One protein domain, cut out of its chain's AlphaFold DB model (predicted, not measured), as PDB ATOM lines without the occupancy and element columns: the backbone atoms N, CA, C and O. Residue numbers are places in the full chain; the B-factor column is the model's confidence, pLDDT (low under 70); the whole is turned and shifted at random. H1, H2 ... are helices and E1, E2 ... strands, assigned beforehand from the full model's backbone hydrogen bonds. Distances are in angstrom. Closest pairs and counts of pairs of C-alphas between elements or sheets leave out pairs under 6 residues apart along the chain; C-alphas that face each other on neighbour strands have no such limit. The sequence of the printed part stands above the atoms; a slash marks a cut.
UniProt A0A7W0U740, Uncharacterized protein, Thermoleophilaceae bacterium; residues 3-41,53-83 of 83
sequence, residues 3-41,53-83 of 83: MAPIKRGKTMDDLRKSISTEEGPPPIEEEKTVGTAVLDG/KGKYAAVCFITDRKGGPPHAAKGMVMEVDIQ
ATOM      1  N   MET A   3     125.843 157.201 113.076       95.56
ATOM      2  CA  MET A   3     126.911 157.989 112.463       95.56
ATOM      3  C   MET A   3     126.723 159.440 112.892       95.56
ATOM      4  O   MET A   3     125.691 160.033 112.581       95.56
ATOM      5  N   ALA A   4     127.692 160.011 113.600       95.44
ATOM      6  CA  ALA A   4     127.600 161.379 114.105       95.44
ATOM      7  C   ALA A   4     128.872 162.172 113.780       95.44
ATOM      8  O   ALA A   4     129.968 161.662 114.026       95.44
ATOM      9  N   PRO A   5     128.774 163.406 113.252       96.62
ATOM     10  CA  PRO A   5     129.944 164.253 113.062       96.62
ATOM     11  C   PRO A   5     130.637 164.517 114.398       96.62
ATOM     12  O   PRO A   5     129.978 164.786 115.403       96.62
ATOM     13  N   ILE A   6     131.965 164.477 114.415       95.94
ATOM     14  CA  ILE A   6     132.751 164.895 115.579       95.94
ATOM     15  C   ILE A   6     132.786 166.425 115.598       95.94
ATOM     16  O   ILE A   6     133.114 167.057 114.591       95.94
ATOM     17  N   LYS A   7     132.464 167.028 116.751       95.81
ATOM     18  CA  LYS A   7     132.471 168.488 116.926       95.81
ATOM     19  C   LYS A   7     133.820 169.066 116.496       95.81
ATOM     20  O   LYS A   7     134.882 168.502 116.763       95.81
ATOM     21  N   ARG A   8     133.795 170.239 115.864       92.44
ATOM     22  CA  ARG A   8     135.014 170.904 115.385       92.44
ATOM     23  C   ARG A   8     136.024 171.096 116.524       92.44
ATOM     24  O   ARG A   8     135.682 171.617 117.580       92.44
ATOM     25  N   GLY A   9     137.271 170.684 116.291       91.69
ATOM     26  CA  GLY A   9     138.346 170.757 117.289       91.69
ATOM     27  C   GLY A   9     138.306 169.658 118.358       91.69
ATOM     28  O   GLY A   9     139.119 169.700 119.276       91.69
ATOM     29  N   LYS A  10     137.387 168.692 118.252       95.00
ATOM     30  CA  LYS A  10     137.373 167.467 119.056       95.00
ATOM     31  C   LYS A  10     137.941 166.289 118.275       95.00
ATOM     32  O   LYS A  10     138.063 166.332 117.050       95.00
ATOM     33  N   THR A  11     138.299 165.253 119.015       93.69
ATOM     34  CA  THR A  11     138.968 164.049 118.521       93.69
ATOM     35  C   THR A  11     138.198 162.790 118.908       93.69
ATOM     36  O   THR A  11     137.343 162.811 119.797       93.69
ATOM     37  N   MET A  12     138.531 161.664 118.276       92.88
ATOM     38  CA  MET A  12     138.032 160.361 118.712       92.88
ATOM     39  C   MET A  12     138.437 160.027 120.158       92.88
ATOM     40  O   MET A  12     137.684 159.362 120.863       92.88
ATOM     41  N   ASP A  13     139.590 160.501 120.635       92.88
ATOM     42  CA  ASP A  13     140.011 160.287 122.023       92.88
ATOM     43  C   ASP A  13     139.135 161.047 123.023       92.88
ATOM     44  O   ASP A  13     138.784 160.493 124.066       92.88
ATOM     45  N   ASP A  14     138.683 162.259 122.681       93.00
ATOM     46  CA  ASP A  14     137.673 162.966 123.478       93.00
ATOM     47  C   ASP A  14     136.381 162.140 123.584       93.00
ATOM     48  O   ASP A  14     135.778 162.058 124.655       93.00
ATOM     49  N   LEU A  15     135.961 161.504 122.481       92.06
ATOM     50  CA  LEU A  15     134.756 160.671 122.453       92.06
ATOM     51  C   LEU A  15     134.934 159.393 123.280       92.06
ATOM     52  O   LEU A  15     134.062 159.035 124.071       92.06
ATOM     53  N   ARG A  16     136.073 158.709 123.140       91.38
ATOM     54  CA  ARG A  16     136.396 157.525 123.951       91.38
ATOM     55  C   ARG A  16     136.422 157.856 125.433       91.38
ATOM     56  O   ARG A  16     135.919 157.074 126.239       91.38
ATOM     57  N   LYS A  17     136.954 159.027 125.787       91.12
ATOM     58  CA  LYS A  17     136.941 159.516 127.162       91.12
ATOM     59  C   LYS A  17     135.511 159.721 127.658       91.12
ATOM     60  O   LYS A  17     135.188 159.160 128.697       91.12
ATOM     61  N   SER A  18     134.643 160.404 126.902       90.00
ATOM     62  CA  SER A  18     133.241 160.603 127.313       90.00
ATOM     63  C   SER A  18     132.456 159.294 127.430       90.00
ATOM     64  O   SER A  18     131.617 159.161 128.310       90.00
ATOM     65  N   ILE A  19     132.742 158.303 126.577       89.75
ATOM     66  CA  ILE A  19     132.134 156.964 126.675       89.75
ATOM     67  C   ILE A  19     132.595 156.242 127.947       89.75
ATOM     68  O   ILE A  19     131.810 155.534 128.565       89.75
ATOM     69  N   SER A  20     133.868 156.395 128.317       85.94
ATOM     70  CA  SER A  20     134.462 155.669 129.446       85.94
ATOM     71  C   SER A  20     134.094 156.273 130.798       85.94
ATOM     72  O   SER A  20     133.987 155.541 131.776       85.94
ATOM     73  N   THR A  21     133.947 157.597 130.868       85.25
ATOM     74  CA  THR A  21     133.574 158.289 132.107       85.25
ATOM     75  C   THR A  21     132.066 158.450 132.260       85.25
ATOM     76  O   THR A  21     131.608 158.697 133.367       85.25
ATOM     77  N   GLU A  22     131.301 158.324 131.168       76.81
ATOM     78  CA  GLU A  22     129.868 158.655 131.110       76.81
ATOM     79  C   GLU A  22     129.573 160.098 131.577       76.81
ATOM     80  O   GLU A  22     128.470 160.426 132.011       76.81
ATOM     81  N   GLU A  23     130.571 160.986 131.476       75.94
ATOM     82  CA  GLU A  23     130.486 162.371 131.940       75.94
ATOM     83  C   GLU A  23     130.311 163.360 130.787       75.94
ATOM     84  O   GLU A  23     131.099 163.400 129.837       75.94
ATOM     85  N   GLY A  24     129.330 164.248 130.956       72.81
ATOM     86  CA  GLY A  24     129.066 165.350 130.040       72.81
ATOM     87  C   GLY A  24     128.508 164.908 128.680       72.81
ATOM     88  O   GLY A  24     128.375 163.720 128.391       72.81
ATOM     89  N   PRO A  25     128.138 165.873 127.824       78.25
ATOM     90  CA  PRO A  25     127.651 165.562 126.490       78.25
ATOM     91  C   PRO A  25     128.797 165.020 125.620       78.25
ATOM     92  O   PRO A  25     129.900 165.587 125.639       78.25
ATOM     93  N   PRO A  26     128.559 163.979 124.804       85.19
ATOM     94  CA  PRO A  26     129.583 163.453 123.918       85.19
ATOM     95  C   PRO A  26     130.046 164.531 122.915       85.19
ATOM     96  O   PRO A  26     129.276 165.418 122.511       85.19
ATOM     97  N   PRO A  27     131.314 164.491 122.471       92.50
ATOM     98  CA  PRO A  27     131.887 165.474 121.553       92.50
ATOM     99  C   PRO A  27     131.426 165.281 120.094       92.50
ATOM    100  O   PRO A  27     132.201 165.471 119.159       92.50
ATOM    101  N   ILE A  28     130.154 164.937 119.891       94.06
ATOM    102  CA  ILE A  28     129.505 164.754 118.590       94.06
ATOM    103  C   ILE A  28     128.422 165.812 118.354       94.06
ATOM    104  O   ILE A  28     127.897 166.405 119.299       94.06
ATOM    105  N   GLU A  29     128.108 166.075 117.089       93.25
ATOM    106  CA  GLU A  29     126.987 166.919 116.670       93.25
ATOM    107  C   GLU A  29     125.692 166.097 116.659       93.25
ATOM    108  O   GLU A  29     125.307 165.532 115.636       93.25
ATOM    109  N   GLU A  30     125.028 166.016 117.814       88.44
ATOM    110  CA  GLU A  30     123.847 165.164 118.030       88.44
ATOM    111  C   GLU A  30     122.727 165.425 117.009       88.44
ATOM    112  O   GLU A  30     122.173 164.476 116.459       88.44
ATOM    113  N   GLU A  31     122.470 166.686 116.656       89.31
ATOM    114  CA  GLU A  31     121.440 167.090 115.681       89.31
ATOM    115  C   GLU A  31     121.713 166.613 114.244       89.31
ATOM    116  O   GLU A  31     120.802 166.558 113.421       89.31
ATOM    117  N   LYS A  32     122.963 166.263 113.927       91.69
ATOM    118  CA  LYS A  32     123.388 165.767 112.607       91.69
ATOM    119  C   LYS A  32     123.624 164.260 112.599       91.69
ATOM    120  O   LYS A  32     124.245 163.725 111.680       91.69
ATOM    121  N   THR A  33     123.161 163.579 113.640       92.38
ATOM    122  CA  THR A  33     123.298 162.137 113.773       92.38
ATOM    123  C   THR A  33     122.359 161.417 112.817       92.38
ATOM    124  O   THR A  33     121.169 161.717 112.753       92.38
ATOM    125  N   VAL A  34     122.873 160.398 112.134       92.94
ATOM    126  CA  VAL A  34     122.066 159.463 111.348       92.94
ATOM    127  C   VAL A  34     122.100 158.093 112.015       92.94
ATOM    128  O   VAL A  34     123.168 157.543 112.284       92.94
ATOM    129  N   GLY A  35     120.924 157.547 112.314       90.44
ATOM    130  CA  GLY A  35     120.768 156.229 112.923       90.44
ATOM    131  C   GLY A  35     120.581 155.115 111.895       90.44
ATOM    132  O   GLY A  35     119.999 155.310 110.833       90.44
ATOM    133  N   THR A  36     121.036 153.921 112.254       89.88
ATOM    134  CA  THR A  36     120.707 152.653 111.585       89.88
ATOM    135  C   THR A  36     119.749 151.849 112.458       89.88
ATOM    136  O   THR A  36     119.592 152.145 113.648       89.88
ATOM    137  N   ALA A  37     119.126 150.816 111.887       91.00
ATOM    138  CA  ALA A  37     118.269 149.926 112.657       91.00
ATOM    139  C   ALA A  37     119.064 149.219 113.768       91.00
ATOM    140  O   ALA A  37     120.280 149.020 113.682       91.00
ATOM    141  N   VAL A  38     118.365 148.854 114.842       90.44
ATOM    142  CA  VAL A  38     118.915 147.947 115.852       90.44
ATOM    143  C   VAL A  38     118.807 146.532 115.303       90.44
ATOM    144  O   VAL A  38     117.751 146.133 114.815       90.44
ATOM    145  N   LEU A  39     119.909 145.794 115.371       90.44
ATOM    146  CA  LEU A  39     120.022 144.445 114.836       90.44
ATOM    147  C   LEU A  39     120.165 143.431 115.964       90.44
ATOM    148  O   LEU A  39     120.795 143.706 116.988       90.44
ATOM    149  N   ASP A  40     119.623 142.238 115.740       90.62
ATOM    150  CA  ASP A  40     119.878 141.089 116.596       90.62
ATOM    151  C   ASP A  40     121.252 140.471 116.316       90.62
ATOM    152  O   ASP A  40     121.806 140.574 115.215       90.62
ATOM    153  N   GLY A  41     121.803 139.790 117.322       88.94
ATOM    154  CA  GLY A  41     123.079 139.088 117.196       88.94
ATOM    155  C   GLY A  41     123.049 138.050 116.070       88.94
ATOM    156  O   GLY A  41     122.097 137.284 115.949       88.94
ATOM    157  N   LYS A  53     131.025 165.841 103.739       95.31
ATOM    158  CA  LYS A  53     132.457 165.726 104.054       95.31
ATOM    159  C   LYS A  53     132.754 166.100 105.507       95.31
ATOM    160  O   LYS A  53     132.219 167.086 106.016       95.31
ATOM    161  N   GLY A  54     133.640 165.345 106.154       94.31
ATOM    162  CA  GLY A  54     134.044 165.585 107.539       94.31
ATOM    163  C   GLY A  54     134.412 164.321 108.312       94.31
ATOM    164  O   GLY A  54     134.340 163.210 107.791       94.31
ATOM    165  N   LYS A  55     134.785 164.512 109.582       96.75
ATOM    166  CA  LYS A  55     135.083 163.431 110.529       96.75
ATOM    167  C   LYS A  55     133.823 162.989 111.255       96.75
ATOM    168  O   LYS A  55     133.153 163.810 111.880       96.75
ATOM    169  N   TYR A  56     133.553 161.694 111.223       96.56
ATOM    170  CA  TYR A  56     132.417 161.068 111.881       96.56
ATOM    171  C   TYR A  56     132.881 160.005 112.865       96.56
ATOM    172  O   TYR A  56     133.876 159.314 112.654       96.56
ATOM    173  N   ALA A  57     132.102 159.842 113.924       96.38
ATOM    174  CA  ALA A  57     132.118 158.666 114.763       96.38
ATOM    175  C   ALA A  57     130.981 157.731 114.337       96.38
ATOM    176  O   ALA A  57     129.816 158.136 114.341       96.38
ATOM    177  N   ALA A  58     131.309 156.480 114.023       95.31
ATOM    178  CA  ALA A  58     130.334 155.400 114.047       95.31
ATOM    179  C   ALA A  58     130.331 154.815 115.462       95.31
ATOM    180  O   ALA A  58     131.344 154.287 115.918       95.31
ATOM    181  N   VAL A  59     129.225 154.960 116.189       94.06
ATOM    182  CA  VAL A  59     129.164 154.642 117.622       94.06
ATOM    183  C   VAL A  59     127.844 153.970 117.987       94.06
ATOM    184  O   VAL A  59     126.783 154.276 117.439       94.06
ATOM    185  N   CYS A  60     127.902 153.001 118.899       93.31
ATOM    186  CA  CYS A  60     126.732 152.266 119.365       93.31
ATOM    187  C   CYS A  60     126.506 152.479 120.869       93.31
ATOM    188  O   CYS A  60     127.202 151.901 121.700       93.31
ATOM    189  N   PHE A  61     125.526 153.316 121.218       90.19
ATOM    190  CA  PHE A  61     125.211 153.659 122.611       90.19
ATOM    191  C   PHE A  61     124.220 152.707 123.296       90.19
ATOM    192  O   PHE A  61     123.935 152.876 124.478       90.19
ATOM    193  N   ILE A  62     123.690 151.703 122.592       91.38
ATOM    194  CA  ILE A  62     122.813 150.709 123.226       91.38
ATOM    195  C   ILE A  62     123.629 149.750 124.095       91.38
ATOM    196  O   ILE A  62     124.821 149.537 123.870       91.38
ATOM    197  N   THR A  63     122.963 149.156 125.075       92.88
ATOM    198  CA  THR A  63     123.527 148.151 125.974       92.88
ATOM    199  C   THR A  63     123.086 146.748 125.547       92.88
ATOM    200  O   THR A  63     122.217 146.581 124.687       92.88
ATOM    201  N   ASP A  64     123.687 145.713 126.137       91.88
ATOM    202  CA  ASP A  64     123.194 144.349 125.932       91.88
ATOM    203  C   ASP A  64     121.794 144.169 126.522       91.88
ATOM    204  O   ASP A  64     121.397 144.854 127.459       91.88
ATOM    205  N   ARG A  65     121.073 143.141 126.055       91.12
ATOM    206  CA  ARG A  65     119.748 142.773 126.593       91.12
ATOM    207  C   ARG A  65     119.741 142.532 128.110       91.12
ATOM    208  O   ARG A  65     118.704 142.678 128.744       91.12
ATOM    209  N   LYS A  66     120.881 142.132 128.686       93.69
ATOM    210  CA  LYS A  66     121.062 141.924 130.135       93.69
ATOM    211  C   LYS A  66     121.513 143.193 130.881       93.69
ATOM    212  O   LYS A  66     121.770 143.123 132.077       93.69
ATOM    213  N   GLY A  67     121.629 144.324 130.190       90.56
ATOM    214  CA  GLY A  67     122.213 145.561 130.699       90.56
ATOM    215  C   GLY A  67     123.745 145.582 130.630       90.56
ATOM    216  O   GLY A  67     124.375 144.782 129.932       90.56
ATOM    217  N   GLY A  68     124.347 146.521 131.362       90.81
ATOM    218  CA  GLY A  68     125.787 146.792 131.358       90.81
ATOM    219  C   GLY A  68     126.149 148.050 130.563       90.81
ATOM    220  O   GLY A  68     125.249 148.786 130.162       90.81
ATOM    221  N   PRO A  69     127.449 148.309 130.337       90.94
ATOM    222  CA  PRO A  69     127.891 149.513 129.645       90.94
ATOM    223  C   PRO A  69     127.484 149.487 128.161       90.94
ATOM    224  O   PRO A  69     127.244 148.400 127.608       90.94
ATOM    225  N   PRO A  70     127.436 150.654 127.495       91.75
ATOM    226  CA  PRO A  70     127.114 150.739 126.073       91.75
ATOM    227  C   PRO A  70     128.098 149.924 125.226       91.75
ATOM    228  O   PRO A  70     129.276 149.790 125.565       91.75
ATOM    229  N   HIS A  71     127.648 149.408 124.083       93.88
ATOM    230  CA  HIS A  71     128.496 148.654 123.148       93.88
ATOM    231  C   HIS A  71     129.729 149.444 122.697       93.88
ATOM    232  O   HIS A  71     130.779 148.849 122.461       93.88
ATOM    233  N   ALA A  72     129.643 150.773 122.648       93.88
ATOM    234  CA  ALA A  72     130.777 151.659 122.409       93.88
ATOM    235  C   ALA A  72     131.921 151.450 123.420       93.88
ATOM    236  O   ALA A  72     133.078 151.356 123.018       93.88
ATOM    237  N   ALA A  73     131.607 151.281 124.710       92.50
ATOM    238  CA  ALA A  73     132.593 150.977 125.752       92.50
ATOM    239  C   ALA A  73     133.183 149.561 125.609       92.50
ATOM    240  O   ALA A  73     134.257 149.273 126.127       92.50
ATOM    241  N   LYS A  74     132.503 148.679 124.865       92.94
ATOM    242  CA  LYS A  74     132.977 147.332 124.505       92.94
ATOM    243  C   LYS A  74     133.761 147.304 123.187       92.94
ATOM    244  O   LYS A  74     134.089 146.227 122.701       92.94
ATOM    245  N   GLY A  75     134.048 148.470 122.602       92.75
ATOM    246  CA  GLY A  75     134.828 148.611 121.372       92.75
ATOM    247  C   GLY A  75     134.003 148.845 120.105       92.75
ATOM    248  O   GLY A  75     134.586 148.983 119.035       92.75
ATOM    249  N   MET A  76     132.669 148.942 120.191       94.88
ATOM    250  CA  MET A  76     131.811 149.256 119.038       94.88
ATOM    251  C   MET A  76     131.784 150.768 118.756       94.88
ATOM    252  O   MET A  76     130.751 151.440 118.854       94.88
ATOM    253  N   VAL A  77     132.966 151.301 118.450       94.75
ATOM    254  CA  VAL A  77     133.218 152.702 118.122       94.75
ATOM    255  C   VAL A  77     134.360 152.800 117.109       94.75
ATOM    256  O   VAL A  77     135.412 152.187 117.288       94.75
ATOM    257  N   MET A  78     134.174 153.585 116.051       95.00
ATOM    258  CA  MET A  78     135.210 153.830 115.044       95.00
ATOM    259  C   MET A  78     135.122 155.241 114.467       95.00
ATOM    260  O   MET A  78     134.054 155.852 114.454       95.00
ATOM    261  N   GLU A  79     136.258 155.755 113.995       95.81
ATOM    262  CA  GLU A  79     136.328 157.025 113.270       95.81
ATOM    263  C   GLU A  79     136.250 156.756 111.768       95.81
ATOM    264  O   GLU A  79     136.836 155.790 111.277       95.81
ATOM    265  N   VAL A  80     135.530 157.615 111.054       94.94
ATOM    266  CA  VAL A  80     135.421 157.595 109.597       94.94
ATOM    267  C   VAL A  80     135.637 159.015 109.078       94.94
ATOM    268  O   VAL A  80     134.957 159.945 109.511       94.94
ATOM    269  N   ASP A  81     136.569 159.183 108.145       95.62
ATOM    270  CA  ASP A  81     136.790 160.442 107.427       95.62
ATOM    271  C   ASP A  81     136.099 160.361 106.060       95.62
ATOM    272  O   ASP A  81     136.390 159.474 105.256       95.62
ATOM    273  N   ILE A  82     135.137 161.252 105.823       95.06
ATOM    274  CA  ILE A  82     134.391 161.349 104.563       95.06
ATOM    275  C   ILE A  82     135.026 162.459 103.719       95.06
ATOM    276  O   ILE A  82     134.992 163.629 104.119       95.06
ATOM    277  N   GLN A  83     135.602 162.084 102.569       88.25
ATOM    278  CA  GLN A  83     136.437 162.945 101.714       88.25
ATOM    279  C   GLN A  83     135.720 163.592 100.533       88.25
ATOM    280  O   GLN A  83     134.682 163.091 100.056       88.25
TER     281      GLN A  83
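What this domain is: This is residues 3 to 41 and 53 to 83 of the 83 residues of an uncharacterized protein of Thermoleophilaceae bacterium (UniProt A0A7W0U740). A small three-stranded sheet has one helix, H1, over one face, running along the strands, and a much shorter helix, H2, at one end of the sheet beside H1. Stretches with no named element make much of the rest: residues 22 to 41 pass from H1 round the E1 side of the sheet to a cut, and residues 60 to 70, the long link from E2 to H2, loop out from the end of E2. The printed part has 70 residues, with two named helices and three named strands in the order E1, H1, E2, H2, E3; the sheet runs E1, E2, E3, antiparallel throughout. The class is mixed, helices and strands, though named elements hold only 29 of the 70 residues. The whole is compact, with a radius of gyration of the C-alphas of 12.1 A and spans of 36 by 26 by 20 A.

Where its parts are: Strand E1, residues 3 to 5, begins at C-alpha 3 at (126.911, 157.989, 112.463). Helix H1, residues 12 to 21, is 14.3 A long from its first C-alpha at (138.032, 160.361, 118.712) to its last. Strand E2, residues 54 to 59, is 15.7 A long. Helix H2, residues 71 to 74, measures 4.9 A. Strand E3, residues 77 to 82, is 16.1 A long and ends at C-alpha 82 at (134.391, 161.349, 104.563).

How they stand to each other: E1 and E2 are antiparallel neighbours, their directions at 140 degrees, with N 4 and O 57 within hydrogen-bond range at 2.9 A. E2, the inner strand, is also antiparallel to E3, at 157 degrees; N 56 and O 80 are 2.8 A apart, and N 80 and O 56 2.9 A. H1 is on the sheet at a height over the sheet of 10.2 A. It lies over E2 and only just over E3, on which 3 of its C-alphas fall. On the local plane it stands at 22 degrees to E2, along the strands. The closest C-alphas of H1 and E3 are those of Met 12 and Glu 79, 6.6 A apart. H2 only grazes the sheet, with residues 71 to 73. H1 and H2 touch, the closest C-alphas being those of Ile 19 and Ala 73 at 6.1 A. In H1 every O i to N i+4 pair is within hydrogen-bond range; H2 is too short for such a pair, and its one O i to N i+3 pair is within range.

The domain as a whole: The two C-alphas farthest apart are those of Lys 66 and Gln 83, at 38.5 A. Residues 42 to 52 are not printed, and C-alphas 41 and 53 are 31.1 A apart across the cut. The link from E2 to H2 is long, with 11 residues. Mean pLDDT of the printed part is 91.6, and no printed residue is under 70.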